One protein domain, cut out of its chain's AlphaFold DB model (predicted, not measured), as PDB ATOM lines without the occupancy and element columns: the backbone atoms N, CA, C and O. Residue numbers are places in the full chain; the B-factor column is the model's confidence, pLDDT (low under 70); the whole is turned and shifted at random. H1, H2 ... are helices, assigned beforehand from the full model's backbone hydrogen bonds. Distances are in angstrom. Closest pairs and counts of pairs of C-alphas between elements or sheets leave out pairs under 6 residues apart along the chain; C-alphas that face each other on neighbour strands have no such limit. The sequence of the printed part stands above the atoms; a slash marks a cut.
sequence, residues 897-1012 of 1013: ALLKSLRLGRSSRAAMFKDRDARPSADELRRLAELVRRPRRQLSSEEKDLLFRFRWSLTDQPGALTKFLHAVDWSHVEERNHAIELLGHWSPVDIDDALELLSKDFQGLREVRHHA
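AT A GLANCE: This is residues 897 to 1012 of the 1013 residues of the protein "Hypothetical protein" of Symbiodinium microadriaticum (UniProt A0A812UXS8). The domain is a compact cluster of short helices with H5 near the middle: H4 packs on H5 at a steep angle, H7 lies side by side with it, and H3 runs along the longest axis and meets H5 near its own last residues. H6 and H8 form a second pair beside H5 and H7, the four centres roughly at the corners of a square, while H1 and H2 sit more loosely at the opposite end of the long axis from H7 and H8. The printed part has 116 residues, with eight named helices, H1 to H8 in chain order, and no named strand; its class is all helix. It is compact, with a radius of gyration of the C-alphas of 13.5 A, and rounded, spanning 34 by 31 by 25 A.

IN THESE COORDINATES: H1, residues 897 to 906, begins with C-alpha 897 at (5.140, -93.919, -17.101) and is 14.1 A long. H2 is residues 909 to 912. H3, residues 922 to 933, is the longest by residues and measures 16.7 A; C-alpha 922 is at (34.911, -87.720, -11.202). H4 is residues 941 to 949, 12.2 A, and H5 is residues 958 to 965, 11.8 A. H6 is residues 973 to 983, 15.3 A. H7 is residues 991 to 997, 9.9 A, and H8 is residues 1006 to 1010, ending with C-alpha 1010 at (21.837, -76.695, -41.239).

HOW THE PARTS SIT: The hub is H5, touching H3, H4 and H7. H4 touches it at a steep tilt of 61 degrees, opposite ways, closest at the C-alphas of Leu 947 and Phe 964, 6.0 A. H7 touches it at a shallow tilt of 7 degrees, the same way, closest at the C-alphas of Thr 962 and Asp 993, 6.6 A. H3, with residue 932 alone, only just touches H5, with 3 pairs of C-alphas within 8 A, about perpendicular at 90 degrees; the C-alphas of Val 932 and Ala 960 are closest, 5.4 A. H6 and H8 only just touch, with 3 pairs within 8 A, closest at the C-alphas of Ile 980 and Glu 1007, 6.9 A. H1 is close to H4 but not clearly touching, 7.7 A between the C-alphas of Leu 902 and Ser 941; H2 and H5 are apart. Every O i to N i+4 pair is within hydrogen-bond range in H1, H3, H4, H6, H7 and H8; in H5 it is 2 of 4, and H2 is too short for such a pair.

THE WHOLE: The farthest C-alphas, those of Ala 897 and Ile 991, are 37.8 A apart. The printed part has no cut, and no link is long. Mean pLDDT of the printed part is 82.1; 20 residues are under 70, among them residues 905 to 917.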
ATOM      1  N   ALA A 897       4.906 -94.499 -18.425       69.00
ATOM      2  CA  ALA A 897       5.140 -93.919 -17.101       69.00
ATOM      3  C   ALA A 897       6.612 -93.526 -16.865       69.00
ATOM      4  O   ALA A 897       6.844 -92.552 -16.156       69.00
ATOM      5  N   LEU A 898       7.580 -94.224 -17.482       66.75
ATOM      6  CA  LEU A 898       8.994 -93.833 -17.449       66.75
ATOM      7  C   LEU A 898       9.213 -92.583 -18.303       66.75
ATOM      8  O   LEU A 898       9.754 -91.605 -17.801       66.75
ATOM      9  N   LEU A 899       8.691 -92.550 -19.534       66.00
ATOM     10  CA  LEU A 899       8.697 -91.336 -20.365       66.00
ATOM     11  C   LEU A 899       8.081 -90.141 -19.621       66.00
ATOM     12  O   LEU A 899       8.633 -89.044 -19.637       66.00
ATOM     13  N   LYS A 900       6.973 -90.353 -18.898       74.00
ATOM     14  CA  LYS A 900       6.354 -89.316 -18.063       74.00
ATOM     15  C   LYS A 900       7.223 -88.908 -16.868       74.00
ATOM     16  O   LYS A 900       7.289 -87.716 -16.586       74.00
ATOM     17  N   SER A 901       7.884 -89.834 -16.166       73.00
ATOM     18  CA  SER A 901       8.771 -89.474 -15.047       73.00
ATOM     19  C   SER A 901      10.044 -88.765 -15.510       73.00
ATOM     20  O   SER A 901      10.457 -87.811 -14.859       73.00
ATOM     21  N   LEU A 902      10.616 -89.172 -16.649       67.19
ATOM     22  CA  LEU A 902      11.762 -88.513 -17.284       67.19
ATOM     23  C   LEU A 902      11.384 -87.087 -17.694       67.19
ATOM     24  O   LEU A 902      12.034 -86.134 -17.274       67.19
ATOM     25  N   ARG A 903      10.257 -86.924 -18.406       70.25
ATOM     26  CA  ARG A 903       9.715 -85.603 -18.757       70.25
ATOM     27  C   ARG A 903       9.476 -84.735 -17.527       70.25
ATOM     28  O   ARG A 903       9.921 -83.605 -17.529       70.25
ATOM     29  N   LEU A 904       8.867 -85.246 -16.454       71.56
ATOM     30  CA  LEU A 904       8.671 -84.474 -15.213       71.56
ATOM     31  C   LEU A 904       9.992 -84.117 -14.504       71.56
ATOM     32  O   LEU A 904      10.090 -83.052 -13.888       71.56
ATOM     33  N   GLY A 905      11.008 -84.980 -14.593       66.94
ATOM     34  CA  GLY A 905      12.356 -84.708 -14.095       66.94
ATOM     35  C   GLY A 905      13.058 -83.588 -14.870       66.94
ATOM     36  O   GLY A 905      13.674 -82.721 -14.254       66.94
ATOM     37  N   ARG A 906      12.907 -83.568 -16.201       69.75
ATOM     38  CA  ARG A 906      13.511 -82.576 -17.111       69.75
ATOM     39  C   ARG A 906      12.738 -81.254 -17.177       69.75
ATOM     40  O   ARG A 906      13.340 -80.193 -17.056       69.75
ATOM     41  N   SER A 907      11.408 -81.313 -17.290       61.22
ATOM     42  CA  SER A 907      10.489 -80.163 -17.388       61.22
ATOM     43  C   SER A 907      10.297 -79.423 -16.061       61.22
ATOM     44  O   SER A 907       9.609 -78.402 -15.987       61.22
ATOM     45  N   SER A 908      10.873 -79.931 -14.973       61.50
ATOM     46  CA  SER A 908      11.061 -79.138 -13.767       61.50
ATOM     47  C   SER A 908      12.040 -78.013 -14.106       61.50
ATOM     48  O   SER A 908      13.243 -78.235 -14.079       61.50
ATOM     49  N   ARG A 909      11.545 -76.799 -14.404       53.12
ATOM     50  CA  ARG A 909      12.355 -75.624 -14.823       53.12
ATOM     51  C   ARG A 909      13.622 -75.399 -13.973       53.12
ATOM     52  O   ARG A 909      14.657 -74.981 -14.479       53.12
ATOM     53  N   ALA A 910      13.569 -75.755 -12.687       50.97
ATOM     54  CA  ALA A 910      14.697 -75.723 -11.755       50.97
ATOM     55  C   ALA A 910      15.859 -76.702 -12.059       50.97
ATOM     56  O   ALA A 910      16.915 -76.552 -11.451       50.97
ATOM     57  N   ALA A 911      15.689 -77.688 -12.941       55.75
ATOM     58  CA  ALA A 911      16.768 -78.487 -13.524       55.75
ATOM     59  C   ALA A 911      17.348 -77.760 -14.748       55.75
ATOM     60  O   ALA A 911      18.533 -77.437 -14.779       55.75
ATOM     61  N   MET A 912      16.481 -77.371 -15.690       56.69
ATOM     62  CA  MET A 912      16.862 -76.732 -16.955       56.69
ATOM     63  C   MET A 912      17.761 -75.493 -16.778       56.69
ATOM     64  O   MET A 912      18.786 -75.386 -17.448       56.69
ATOM     65  N   PHE A 913      17.453 -74.605 -15.826       51.59
ATOM     66  CA  PHE A 913      18.256 -73.395 -15.581       51.59
ATOM     67  C   PHE A 913      19.451 -73.590 -14.636       51.59
ATOM     68  O   PHE A 913      20.358 -72.761 -14.603       51.59
ATOM     69  N   LYS A 914      19.484 -74.674 -13.853       57.00
ATOM     70  CA  LYS A 914      20.499 -74.889 -12.802       57.00
ATOM     71  C   LYS A 914      21.713 -75.689 -13.285       57.00
ATOM     72  O   LYS A 914      22.713 -75.777 -12.576       57.00
ATOM     73  N   ASP A 915      21.636 -76.217 -14.504       60.94
ATOM     74  CA  ASP A 915      22.662 -77.056 -15.121       60.94
ATOM     75  C   ASP A 915      23.838 -76.280 -15.747       60.94
ATOM     76  O   ASP A 915      24.853 -76.892 -16.070       60.94
ATOM     77  N   ARG A 916      23.757 -74.949 -15.920       67.94
ATOM     78  CA  ARG A 916      24.827 -74.187 -16.606       67.94
ATOM     79  C   ARG A 916      26.175 -74.251 -15.882       67.94
ATOM     80  O   ARG A 916      27.214 -74.349 -16.525       67.94
ATOM     81  N   ASP A 917      26.142 -74.261 -14.551       65.62
ATOM     82  CA  ASP A 917      27.328 -74.389 -13.697       65.62
ATOM     83  C   ASP A 917      27.495 -75.821 -13.134       65.62
ATOM     84  O   ASP A 917      28.337 -76.061 -12.260       65.62
ATOM     85  N   ALA A 918      26.696 -76.792 -13.601       73.38
ATOM     86  CA  ALA A 918      26.726 -78.164 -13.100       73.38
ATOM     87  C   ALA A 918      27.976 -78.902 -13.591       73.38
ATOM     88  O   ALA A 918      28.047 -79.394 -14.717       73.38
ATOM     89  N   ARG A 919      28.969 -79.016 -12.706       81.50
ATOM     90  CA  ARG A 919      30.183 -79.796 -12.963       81.50
ATOM     91  C   ARG A 919      29.949 -81.274 -12.632       81.50
ATOM     92  O   ARG A 919      29.591 -81.565 -11.488       81.50
ATOM     93  N   PRO A 920      30.180 -82.208 -13.571       85.31
ATOM     94  CA  PRO A 920      30.111 -83.637 -13.283       85.31
ATOM     95  C   PRO A 920      31.171 -84.064 -12.261       85.31
ATOM     96  O   PRO A 920      32.308 -83.581 -12.268       85.31
ATOM     97  N   SER A 921      30.806 -84.999 -11.382       87.06
ATOM     98  CA  SER A 921      31.753 -85.652 -10.474       87.06
ATOM     99  C   SER A 921      32.772 -86.507 -11.238       87.06
ATOM    100  O   SER A 921      32.580 -86.846 -12.404       87.06
ATOM    101  N   ALA A 922      33.861 -86.910 -10.576       85.88
ATOM    102  CA  ALA A 922      34.911 -87.720 -11.202       85.88
ATOM    103  C   ALA A 922      34.397 -89.059 -11.776       85.88
ATOM    104  O   ALA A 922      34.927 -89.536 -12.780       85.88
ATOM    105  N   ASP A 923      33.362 -89.652 -11.176       88.06
ATOM    106  CA  ASP A 923      32.762 -90.898 -11.663       88.06
ATOM    107  C   ASP A 923      31.767 -90.646 -12.810       88.06
ATOM    108  O   ASP A 923      31.737 -91.410 -13.776       88.06
ATOM    109  N   GLU A 924      31.008 -89.545 -12.764       88.00
ATOM    110  CA  GLU A 924      30.135 -89.111 -13.866       88.00
ATOM    111  C   GLU A 924      30.947 -88.693 -15.102       88.00
ATOM    112  O   GLU A 924      30.570 -89.049 -16.214       88.00
ATOM    113  N   LEU A 925      32.104 -88.044 -14.922       87.81
ATOM    114  CA  LEU A 925      33.061 -87.745 -15.994       87.81
ATOM    115  C   LEU A 925      33.565 -89.013 -16.691       87.81
ATOM    116  O   LEU A 925      33.606 -89.055 -17.919       87.81
ATOM    117  N   ARG A 926      33.911 -90.068 -15.936       87.94
ATOM    118  CA  ARG A 926      34.305 -91.356 -16.539       87.94
ATOM    119  C   ARG A 926      33.146 -91.999 -17.305       87.94
ATOM    120  O   ARG A 926      33.371 -92.522 -18.393       87.94
ATOM    121  N   ARG A 927      31.917 -91.933 -16.775       88.75
ATOM    122  CA  ARG A 927      30.711 -92.429 -17.469       88.75
ATOM    123  C   ARG A 927      30.428 -91.650 -18.756       88.75
ATOM    124  O   ARG A 927      30.144 -92.280 -19.769       88.75
ATOM    125  N   LEU A 928      30.550 -90.319 -18.738       89.81
ATOM    126  CA  LEU A 928      30.421 -89.464 -19.924       89.81
ATOM    127  C   LEU A 928      31.476 -89.797 -20.977       89.81
ATOM    128  O   LEU A 928      31.118 -90.055 -22.121       89.81
ATOM    129  N   ALA A 929      32.754 -89.857 -20.595       89.00
ATOM    130  CA  ALA A 929      33.841 -90.168 -21.522       89.00
ATOM    131  C   ALA A 929      33.646 -91.539 -22.200       89.00
ATOM    132  O   ALA A 929      33.803 -91.657 -23.414       89.00
ATOM    133  N   GLU A 930      33.233 -92.561 -21.446       90.12
ATOM    134  CA  GLU A 930      32.933 -93.884 -22.007       90.12
ATOM    135  C   GLU A 930      31.649 -93.899 -22.856       90.12
ATOM    136  O   GLU A 930      31.540 -94.666 -23.809       90.12
ATOM    137  N   LEU A 931      30.668 -93.046 -22.556       88.62
ATOM    138  CA  LEU A 931      29.462 -92.890 -23.369       88.62
ATOM    139  C   LEU A 931      29.763 -92.210 -24.711       88.62
ATOM    140  O   LEU A 931      29.323 -92.706 -25.748       88.62
ATOM    141  N   VAL A 932      30.544 -91.128 -24.708       87.94
ATOM    142  CA  VAL A 932      30.991 -90.431 -25.927       87.94
ATOM    143  C   VAL A 932      31.800 -91.383 -26.814       87.94
ATOM    144  O   VAL A 932      31.539 -91.487 -28.012       87.94
ATOM    145  N   ARG A 933      32.696 -92.181 -26.217       86.25
ATOM    146  CA  ARG A 933      33.525 -93.178 -26.918       86.25
ATOM    147  C   ARG A 933      32.736 -94.355 -27.523       86.25
ATOM    148  O   ARG A 933      33.273 -95.059 -28.378       86.25
ATOM    149  N   ARG A 934      31.494 -94.621 -27.093       84.06
ATOM    150  CA  ARG A 934      30.714 -95.789 -27.550       84.06
ATOM    151  C   ARG A 934      30.097 -95.575 -28.946       84.06
ATOM    152  O   ARG A 934      29.299 -94.651 -29.138       84.06
ATOM    153  N   PRO A 935      30.381 -96.444 -29.936       71.06
ATOM    154  CA  PRO A 935      29.775 -96.341 -31.261       71.06
ATOM    155  C   PRO A 935      28.315 -96.841 -31.283       71.06
ATOM    156  O   PRO A 935      28.014 -97.927 -30.807       71.06
ATOM    157  N   ARG A 936      27.449 -96.042 -31.926       64.38
ATOM    158  CA  ARG A 936      26.077 -96.326 -32.416       64.38
ATOM    159  C   ARG A 936      25.009 -96.858 -31.430       64.38
ATOM    160  O   ARG A 936      24.879 -98.048 -31.181       64.38
ATOM    161  N   ARG A 937      24.111 -95.929 -31.069       68.69
ATOM    162  CA  ARG A 937      22.641 -96.079 -30.947       68.69
ATOM    163  C   ARG A 937      22.080 -97.249 -30.123       68.69
ATOM    164  O   ARG A 937      21.422 -98.137 -30.654       68.69
ATOM    165  N   GLN A 938      22.186 -97.107 -28.805       67.38
ATOM    166  CA  GLN A 938      21.086 -97.309 -27.847       67.38
ATOM    167  C   GLN A 938      21.500 -96.617 -26.540       67.38
ATOM    168  O   GLN A 938      22.389 -97.102 -25.850       67.38
ATOM    169  N   LEU A 939      20.916 -95.451 -26.247       79.12
ATOM    170  CA  LEU A 939      21.126 -94.746 -24.978       79.12
ATOM    171  C   LEU A 939      20.035 -95.183 -24.002       79.12
ATOM    172  O   LEU A 939      18.852 -95.078 -24.341       79.12
ATOM    173  N   SER A 940      20.409 -95.634 -22.805       83.69
ATOM    174  CA  SER A 940      19.436 -95.872 -21.733       83.69
ATOM    175  C   SER A 940      18.800 -94.555 -21.265       83.69
ATOM    176  O   SER A 940      19.341 -93.472 -21.495       83.69
ATOM    177  N   SER A 941      17.659 -94.614 -20.579       77.19
ATOM    178  CA  SER A 941      17.028 -93.418 -19.999       77.19
ATOM    179  C   SER A 941      17.971 -92.655 -19.057       77.19
ATOM    180  O   SER A 941      18.099 -91.439 -19.172       77.19
ATOM    181  N   GLU A 942      18.697 -93.374 -18.196       82.50
ATOM    182  CA  GLU A 942      19.706 -92.805 -17.291       82.50
ATOM    183  C   GLU A 942      20.857 -92.133 -18.053       82.50
ATOM    184  O   GLU A 942      21.342 -91.075 -17.661       82.50
ATOM    185  N   GLU A 943      21.290 -92.730 -19.165       86.56
ATOM    186  CA  GLU A 943      22.345 -92.193 -20.025       86.56
ATOM    187  C   GLU A 943      21.902 -90.924 -20.759       86.56
ATOM    188  O   GLU A 943      22.669 -89.960 -20.835       86.56
ATOM    189  N   LYS A 944      20.653 -90.892 -21.248       86.19
ATOM    190  CA  LYS A 944      20.049 -89.696 -21.849       86.19
ATOM    191  C   LYS A 944      19.940 -88.562 -20.827       86.19
ATOM    192  O   LYS A 944      20.278 -87.428 -21.151       86.19
ATOM    193  N   ASP A 945      19.514 -88.853 -19.598       83.94
ATOM    194  CA  ASP A 945      19.433 -87.858 -18.518       83.94
ATOM    195  C   ASP A 945      20.814 -87.335 -18.102       83.94
ATOM    196  O   ASP A 945      20.978 -86.143 -17.835       83.94
ATOM    197  N   LEU A 946      21.829 -88.203 -18.072       88.12
ATOM    198  CA  LEU A 946      23.196 -87.832 -17.704       88.12
ATOM    199  C   LEU A 946      23.840 -86.934 -18.776       88.12
ATOM    200  O   LEU A 946      24.451 -85.924 -18.424       88.12
ATOM    201  N   LEU A 947      23.630 -87.242 -20.062       88.75
ATOM    202  CA  LEU A 947      23.960 -86.353 -21.185       88.75
ATOM    203  C   LEU A 947      23.228 -85.011 -21.092       88.75
ATOM    204  O   LEU A 947      23.850 -83.960 -21.230       88.75
ATOM    205  N   PHE A 948      21.914 -85.043 -20.856       86.69
ATOM    206  CA  PHE A 948      21.093 -83.838 -20.825       86.69
ATOM    207  C   PHE A 948      21.521 -82.910 -19.683       86.69
ATOM    208  O   PHE A 948      21.767 -81.730 -19.924       86.69
ATOM    209  N   ARG A 949      21.702 -83.432 -18.463       85.38
ATOM    210  CA  ARG A 949      22.130 -82.657 -17.283       85.38
ATOM    211  C   ARG A 949      23.494 -81.984 -17.469       85.38
ATOM    212  O   ARG A 949      23.663 -80.837 -17.075       85.38
ATOM    213  N   PHE A 950      24.461 -82.664 -18.087       87.69
ATOM    214  CA  PHE A 950      25.819 -82.131 -18.272       87.69
ATOM    215  C   PHE A 950      26.073 -81.518 -19.656       87.69
ATOM    216  O   PHE A 950      27.227 -81.291 -20.015       87.69
ATOM    217  N   ARG A 951      25.017 -81.195 -20.417       88.50
ATOM    218  CA  ARG A 951      25.089 -80.641 -21.783       88.50
ATOM    219  C   ARG A 951      26.070 -79.467 -21.941       88.50
ATOM    220  O   ARG A 951      26.879 -79.477 -22.859       88.50
ATOM    221  N   TRP A 952      26.097 -78.530 -20.989       87.44
ATOM    222  CA  TRP A 952      27.021 -77.382 -20.980       87.44
ATOM    223  C   TRP A 952      28.493 -77.743 -20.726       87.44
ATOM    224  O   TRP A 952      29.374 -76.969 -21.071       87.44
ATOM    225  N   SER A 953      28.783 -78.903 -20.129       87.38
ATOM    226  CA  SER A 953      30.156 -79.420 -19.985       87.38
ATOM    227  C   SER A 953      30.617 -80.235 -21.204       87.38
ATOM    228  O   SER A 953      31.754 -80.701 -21.228       87.38
ATOM    229  N   LEU A 954      29.730 -80.468 -22.178       88.31
ATOM    230  CA  LEU A 954      29.973 -81.308 -23.355       88.31
ATOM    231  C   LEU A 954      30.090 -80.508 -24.660       88.31
ATOM    232  O   LEU A 954      30.551 -81.074 -25.646       88.31
ATOM    233  N   THR A 955      29.752 -79.213 -24.668       89.81
ATOM    234  CA  THR A 955      29.875 -78.320 -25.840       89.81
ATOM    235  C   THR A 955      31.289 -78.288 -26.420       89.81
ATOM    236  O   THR A 955      31.464 -78.229 -27.636       89.81
ATOM    237  N   ASP A 956      32.304 -78.403 -25.561       88.69
ATOM    238  CA  ASP A 956      33.723 -78.428 -25.935       88.69
ATOM    239  C   ASP A 956      34.150 -79.743 -26.627       88.69
ATOM    240  O   ASP A 956      35.272 -79.842 -27.124       88.69
ATOM    241  N   GLN A 957      33.292 -80.773 -26.640       88.88
ATOM    242  CA  GLN A 957      33.575 -82.085 -27.230       88.88
ATOM    243  C   GLN A 957      32.706 -82.316 -28.482       88.88
ATOM    244  O   GLN A 957      31.509 -82.588 -28.341       88.88
ATOM    245  N   PRO A 958      33.266 -82.297 -29.706       86.00
ATOM    246  CA  PRO A 958      32.459 -82.410 -30.926       86.00
ATOM    247  C   PRO A 958      31.757 -83.775 -31.028       86.00
ATOM    248  O   PRO A 958      30.546 -83.830 -31.219       86.00
ATOM    249  N   GLY A 959      32.465 -84.873 -30.730       85.06
ATOM    250  CA  GLY A 959      31.899 -86.235 -30.733       85.06
ATOM    251  C   GLY A 959      30.845 -86.523 -29.651       85.06
ATOM    252  O   GLY A 959      30.280 -87.618 -29.606       85.06
ATOM    253  N   ALA A 960      30.559 -85.568 -28.760       89.69
ATOM    254  CA  ALA A 960      29.434 -85.659 -27.831       89.69
ATOM    255  C   ALA A 960      28.117 -85.133 -28.439       89.69
ATOM    256  O   ALA A 960      27.046 -85.491 -27.937       89.69
ATOM    257  N   LEU A 961      28.165 -84.341 -29.522       90.38
ATOM    258  CA  LEU A 961      26.984 -83.702 -30.112       90.38
ATOM    259  C   LEU A 961      25.969 -84.726 -30.627       90.38
ATOM    260  O   LEU A 961      24.794 -84.674 -30.263       90.38
ATOM    261  N   THR A 962      26.416 -85.702 -31.425       89.75
ATOM    262  CA  THR A 962      25.550 -86.761 -31.976       89.75
ATOM    263  C   THR A 962      24.842 -87.538 -30.861       89.75
ATOM    264  O   THR A 962      23.653 -87.847 -30.965       89.75
ATOM    265  N   LYS A 963      25.526 -87.779 -29.731       89.56
ATOM    266  CA  LYS A 963      24.941 -88.413 -28.536       89.56
ATOM    267  C   LYS A 963      23.898 -87.524 -27.866       89.56
ATOM    268  O   LYS A 963      22.817 -88.011 -27.538       89.56
ATOM    269  N   PHE A 964      24.204 -86.240 -27.673       90.69
ATOM    270  CA  PHE A 964      23.290 -85.272 -27.066       90.69
ATOM    271  C   PHE A 964      21.998 -85.127 -27.882       90.69
ATOM    272  O   PHE A 964      20.907 -85.246 -27.326       90.69
ATOM    273  N   LEU A 965      22.095 -84.986 -29.205       89.88
ATOM    274  CA  LEU A 965      20.929 -84.850 -30.088       89.88
ATOM    275  C   LEU A 965      20.054 -86.119 -30.137       89.88
ATOM    276  O   LEU A 965      18.856 -86.025 -30.394       89.88
ATOM    277  N   HIS A 966      20.612 -87.297 -29.832       88.19
ATOM    278  CA  HIS A 966      19.851 -88.537 -29.610       88.19
ATOM    279  C   HIS A 966      19.256 -88.675 -28.189       88.19
ATOM    280  O   HIS A 966      18.445 -89.575 -27.956       88.19
ATOM    281  N   ALA A 967      19.642 -87.821 -27.234       87.38
ATOM    282  CA  ALA A 967      19.124 -87.808 -25.860       87.38
ATOM    283  C   ALA A 967      17.982 -86.799 -25.622       87.38
ATOM    284  O   ALA A 967      17.204 -86.973 -24.676       87.38
ATOM    285  N   VAL A 968      17.891 -85.768 -26.468       88.00
ATOM    286  CA  VAL A 968      16.848 -84.727 -26.466       88.00
ATOM    287  C   VAL A 968      15.499 -85.299 -26.917       88.00
ATOM    288  O   VAL A 968      15.413 -85.951 -27.961       88.00
ATOM    289  N   ASP A 969      14.424 -85.019 -26.172       85.56
ATOM    290  CA  ASP A 969      13.065 -85.322 -26.633       85.56
ATOM    291  C   ASP A 969      12.564 -84.208 -27.564       85.56
ATOM    292  O   ASP A 969      11.947 -83.228 -27.143       85.56
ATOM    293  N   TRP A 970      12.793 -84.380 -28.867       85.81
ATOM    294  CA  TRP A 970      12.372 -83.434 -29.905       85.81
ATOM    295  C   TRP A 970      10.857 -83.184 -29.976       85.81
ATOM    296  O   TRP A 970      10.440 -82.238 -30.655       85.81
ATOM    297  N   SER A 971      10.022 -83.992 -29.306       84.44
ATOM    298  CA  SER A 971       8.583 -83.720 -29.185       84.44
ATOM    299  C   SER A 971       8.265 -82.632 -28.149       84.44
ATOM    300  O   SER A 971       7.207 -82.008 -28.232       84.44
ATOM    301  N   HIS A 972       9.179 -82.350 -27.216       82.50
ATOM    302  CA  HIS A 972       9.015 -81.305 -26.211       82.50
ATOM    303  C   HIS A 972       9.603 -79.976 -26.709       82.50
ATOM    304  O   HIS A 972      10.798 -79.860 -26.970       82.50
ATOM    305  N   VAL A 973       8.750 -78.951 -26.826       82.44
ATOM    306  CA  VAL A 973       9.134 -77.625 -27.349       82.44
ATOM    307  C   VAL A 973      10.241 -76.961 -26.518       82.44
ATOM    308  O   VAL A 973      11.189 -76.438 -27.092       82.44
ATOM    309  N   GLU A 974      10.173 -77.030 -25.182       82.75
ATOM    310  CA  GLU A 974      11.206 -76.453 -24.307       82.75
ATOM    311  C   GLU A 974      12.564 -77.168 -24.487       82.75
ATOM    312  O   GLU A 974      13.581 -76.496 -24.644       82.75
ATOM    313  N   GLU A 975      12.617 -78.510 -24.534       83.81
ATOM    314  CA  GLU A 975      13.879 -79.243 -24.783       83.81
ATOM    315  C   GLU A 975      14.441 -78.963 -26.184       83.81
ATOM    316  O   GLU A 975      15.644 -78.737 -26.328       83.81
ATOM    317  N   ARG A 976      13.574 -78.915 -27.206       87.56
ATOM    318  CA  ARG A 976      13.945 -78.569 -28.586       87.56
ATOM    319  C   ARG A 976      14.601 -77.191 -28.665       87.56
ATOM    320  O   ARG A 976      15.660 -77.073 -29.275       87.56
ATOM    321  N   ASN A 977      13.987 -76.167 -28.075       87.31
ATOM    322  CA  ASN A 977      14.482 -74.793 -28.177       87.31
ATOM    323  C   ASN A 977      15.867 -74.652 -27.527       87.31
ATOM    324  O   ASN A 977      16.781 -74.129 -28.160       87.31
ATOM    325  N   HIS A 978      16.063 -75.217 -26.331       85.12
ATOM    326  CA  HIS A 978      17.375 -75.226 -25.675       85.12
ATOM    327  C   HIS A 978      18.421 -76.059 -26.434       85.12
ATOM    328  O   HIS A 978      19.600 -75.714 -26.421       85.12
ATOM    329  N   ALA A 979      18.030 -77.146 -27.111       89.56
ATOM    330  CA  ALA A 979      18.950 -77.912 -27.953       89.56
ATOM    331  C   ALA A 979      19.394 -77.127 -29.203       89.56
ATOM    332  O   ALA A 979      20.552 -77.233 -29.602       89.56
ATOM    333  N   ILE A 980      18.502 -76.318 -29.790       90.31
ATOM    334  CA  ILE A 980      18.809 -75.425 -30.921       90.31
ATOM    335  C   ILE A 980      19.703 -74.257 -30.480       90.31
ATOM    336  O   ILE A 980      20.667 -73.939 -31.171       90.31
ATOM    337  N   GLU A 981      19.446 -73.659 -29.315       89.25
ATOM    338  CA  GLU A 981      20.327 -72.641 -28.724       89.25
ATOM    339  C   GLU A 981      21.736 -73.207 -28.470       89.25
ATOM    340  O   GLU A 981      22.740 -72.613 -28.863       89.25
ATOM    341  N   LEU A 982      21.820 -74.403 -27.878       89.75
ATOM    342  CA  LEU A 982      23.091 -75.040 -27.535       89.75
ATOM    343  C   LEU A 982      23.889 -75.513 -28.765       89.75
ATOM    344  O   LEU A 982      25.117 -75.528 -28.709       89.75
ATOM    345  N   LEU A 983      23.225 -75.840 -29.880       90.44
ATOM    346  CA  LEU A 983      23.874 -76.117 -31.171       90.44
ATOM    347  C   LEU A 983      24.720 -74.930 -31.659       90.44
ATOM    348  O   LEU A 983      25.807 -75.138 -32.191       90.44
ATOM    349  N   GLY A 984      24.277 -73.690 -31.425       87.44
ATOM    350  CA  GLY A 984      25.053 -72.485 -31.749       87.44
ATOM    351  C   GLY A 984      26.298 -72.276 -30.874       87.44
ATOM    352  O   GLY A 984      27.181 -71.502 -31.237       87.44
ATOM    353  N   HIS A 985      26.383 -72.975 -29.739       89.56
ATOM    354  CA  HIS A 985      27.512 -72.936 -28.806       89.56
ATOM    355  C   HIS A 985      28.403 -74.184 -28.865       89.56
ATOM    356  O   HIS A 985      29.392 -74.254 -28.133       89.56
ATOM    357  N   TRP A 986      28.071 -75.174 -29.698       92.56
ATOM    358  CA  TRP A 986      28.862 -76.397 -29.798       92.56
ATOM    359  C   TRP A 986      30.154 -76.175 -30.591       92.56
ATOM    360  O   TRP A 986      30.211 -75.381 -31.532       92.56
ATOM    361  N   SER A 987      31.203 -76.903 -30.213       89.69
ATOM    362  CA  SER A 987      32.424 -77.021 -31.014       89.69
ATOM    363  C   SER A 987      32.117 -77.561 -32.425       89.69
ATOM    364  O   SER A 987      31.227 -78.403 -32.570       89.69
ATOM    365  N   PRO A 988      32.834 -77.097 -33.470       87.75
ATOM    366  CA  PRO A 988      32.570 -77.509 -34.846       87.75
ATOM    367  C   PRO A 988      32.731 -79.023 -35.012       87.75
ATOM    368  O   PRO A 988      33.688 -79.625 -34.519       87.75
ATOM    369  N   VAL A 989      31.762 -79.619 -35.702       88.31
ATOM    370  CA  VAL A 989      31.576 -81.067 -35.834       88.31
ATOM    371  C   VAL A 989      32.608 -81.669 -36.794       88.31
ATOM    372  O   VAL A 989      32.978 -81.041 -37.785       88.31
ATOM    373  N   ASP A 990      33.066 -82.893 -36.519       89.06
ATOM    374  CA  ASP A 990      33.914 -83.646 -37.454       89.06
ATOM    375  C   ASP A 990      33.084 -84.200 -38.629       89.06
ATOM    376  O   ASP A 990      31.872 -84.398 -38.517       89.06
ATOM    377  N   ILE A 991      33.728 -84.488 -39.760       89.06
ATOM    378  CA  ILE A 991      33.071 -84.933 -41.000       89.06
ATOM    379  C   ILE A 991      32.260 -86.220 -40.763       89.06
ATOM    380  O   ILE A 991      31.128 -86.336 -41.237       89.06
ATOM    381  N   ASP A 992      32.803 -87.164 -39.990       87.88
ATOM    382  CA  ASP A 992      32.134 -88.430 -39.662       87.88
ATOM    383  C   ASP A 992      30.857 -88.226 -38.820       87.88
ATOM    384  O   ASP A 992      29.841 -88.887 -39.058       87.88
ATOM    385  N   ASP A 993      30.877 -87.286 -37.869       86.69
ATOM    386  CA  ASP A 993      29.720 -86.944 -37.032       86.69
ATOM    387  C   ASP A 993      28.682 -86.116 -37.816       86.69
ATOM    388  O   ASP A 993      27.476 -86.352 -37.685       86.69
ATOM    389  N   ALA A 994      29.112 -85.209 -38.701       89.75
ATOM    390  CA  ALA A 994      28.221 -84.444 -39.580       89.75
ATOM    391  C   ALA A 994      27.420 -85.364 -40.525       89.75
ATOM    392  O   ALA A 994      26.215 -85.172 -40.729       89.75
ATOM    393  N   LEU A 995      28.038 -86.440 -41.026       90.06
ATOM    394  CA  LEU A 995      27.344 -87.487 -41.784       90.06
ATOM    395  C   LEU A 995      26.294 -88.243 -40.939       90.06
ATOM    396  O   LEU A 995      25.270 -88.672 -41.485       90.06
ATOM    397  N   GLU A 996      26.476 -88.376 -39.619       87.62
ATOM    398  CA  GLU A 996      25.435 -88.897 -38.716       87.62
ATOM    399  C   GLU A 996      24.277 -87.893 -38.537       87.62
ATOM    400  O   GLU A 996      23.113 -88.314 -38.563       87.62
ATOM    401  N   LEU A 997      24.544 -86.584 -38.471       88.88
ATOM    402  CA  LEU A 997      23.499 -85.543 -38.425       88.88
ATOM    403  C   LEU A 997      22.650 -85.492 -39.707       88.88
ATOM    404  O   LEU A 997      21.439 -85.266 -39.657       88.88
ATOM    405  N   LEU A 998      23.246 -85.786 -40.863       88.38
ATOM    406  CA  LEU A 998      22.530 -85.898 -42.140       88.38
ATOM    407  C   LEU A 998      21.753 -87.221 -42.299       88.38
ATOM    408  O   LEU A 998      20.991 -87.378 -43.264       88.38
ATOM    409  N   SER A 999      21.873 -88.159 -41.351       86.94
ATOM    410  CA  SER A 999      21.189 -89.456 -41.396       86.94
ATOM    411  C   SER A 999      19.665 -89.361 -41.197       86.94
ATOM    412  O   SER A 999      19.103 -88.318 -40.846       86.94
ATOM    413  N   LYS A1000      18.961 -90.474 -41.456       85.94
ATOM    414  CA  LYS A1000      17.487 -90.538 -41.436       85.94
ATOM    415  C   LYS A1000      16.860 -90.093 -40.105       85.94
ATOM    416  O   LYS A1000      15.753 -89.566 -40.102       85.94
ATOM    417  N   ASP A1001      17.580 -90.267 -39.001       82.19
ATOM    418  CA  ASP A1001      17.105 -90.019 -37.637       82.19
ATOM    419  C   ASP A1001      16.804 -88.530 -37.379       82.19
ATOM    420  O   ASP A1001      15.939 -88.215 -36.567       82.19
ATOM    421  N   PHE A1002      17.440 -87.620 -38.129       85.31
ATOM    422  CA  PHE A1002      17.250 -86.167 -38.021       85.31
ATOM    423  C   PHE A1002      16.550 -85.558 -39.256       85.31
ATOM    424  O   PHE A1002      16.741 -84.388 -39.582       85.31
ATOM    425  N   GLN A1003      15.744 -86.324 -40.004       81.38
ATOM    426  CA  GLN A1003      15.050 -85.823 -41.213       81.38
ATOM    427  C   GLN A1003      14.096 -84.644 -40.963       81.38
ATOM    428  O   GLN A1003      14.010 -83.746 -41.795       81.38
ATOM    429  N   GLY A1004      13.389 -84.629 -39.829       81.12
ATOM    430  CA  GLY A1004      12.434 -83.566 -39.489       81.12
ATOM    431  C   GLY A1004      13.057 -82.300 -38.888       81.12
ATOM    432  O   GLY A1004      12.323 -81.376 -38.547       81.12
ATOM    433  N   LEU A1005      14.381 -82.262 -38.710       87.25
ATOM    434  CA  LEU A1005      15.076 -81.269 -37.893       87.25
ATOM    435  C   LEU A1005      15.993 -80.416 -38.772       87.25
ATOM    436  O   LEU A1005      17.168 -80.727 -38.963       87.25
ATOM    437  N   ARG A1006      15.422 -79.341 -39.331       87.12
ATOM    438  CA  ARG A1006      16.123 -78.428 -40.246       87.12
ATOM    439  C   ARG A1006      17.372 -77.825 -39.607       87.12
ATOM    440  O   ARG A1006      18.424 -77.880 -40.226       87.12
ATOM    441  N   GLU A1007      17.288 -77.377 -38.356       88.06
ATOM    442  CA  GLU A1007      18.407 -76.655 -37.724       88.06
ATOM    443  C   GLU A1007      19.608 -77.573 -37.439       88.06
ATOM    444  O   GLU A1007      20.755 -77.181 -37.629       88.06
ATOM    445  N   VAL A1008      19.351 -78.841 -37.084       89.44
ATOM    446  CA  VAL A1008      20.392 -79.877 -36.926       89.44
ATOM    447  C   VAL A1008      21.101 -80.146 -38.255       89.44
ATOM    448  O   VAL A1008      22.317 -80.308 -38.289       89.44
ATOM    449  N   ARG A1009      20.345 -80.177 -39.359       89.56
ATOM    450  CA  ARG A1009      20.897 -80.372 -40.707       89.56
ATOM    451  C   ARG A1009      21.624 -79.138 -41.224       89.56
ATOM    452  O   ARG A1009      22.614 -79.299 -41.919       89.56
ATOM    453  N   HIS A1010      21.163 -77.938 -40.878       88.88
ATOM    454  CA  HIS A1010      21.837 -76.695 -41.239       88.88
ATOM    455  C   HIS A1010      23.180 -76.544 -40.515       88.88
ATOM    456  O   HIS A1010      24.134 -76.092 -41.125       88.88
ATOM    457  N   HIS A1011      23.286 -76.994 -39.262       87.38
ATOM    458  CA  HIS A1011      24.561 -77.044 -38.534       87.38
ATOM    459  C   HIS A1011      25.550 -78.095 -39.089       87.38
ATOM    460  O   HIS A1011      26.740 -78.038 -38.795       87.38
ATOM    461  N   ALA A1012      25.071 -79.064 -39.876       87.12
ATOM    462  CA  ALA A1012      25.880 -80.143 -40.449       87.12
ATOM    463  C   ALA A1012      26.397 -79.864 -41.878       87.12
ATOM    464  O   ALA A1012      27.062 -80.734 -42.445       87.12
TER     465      ALA A1012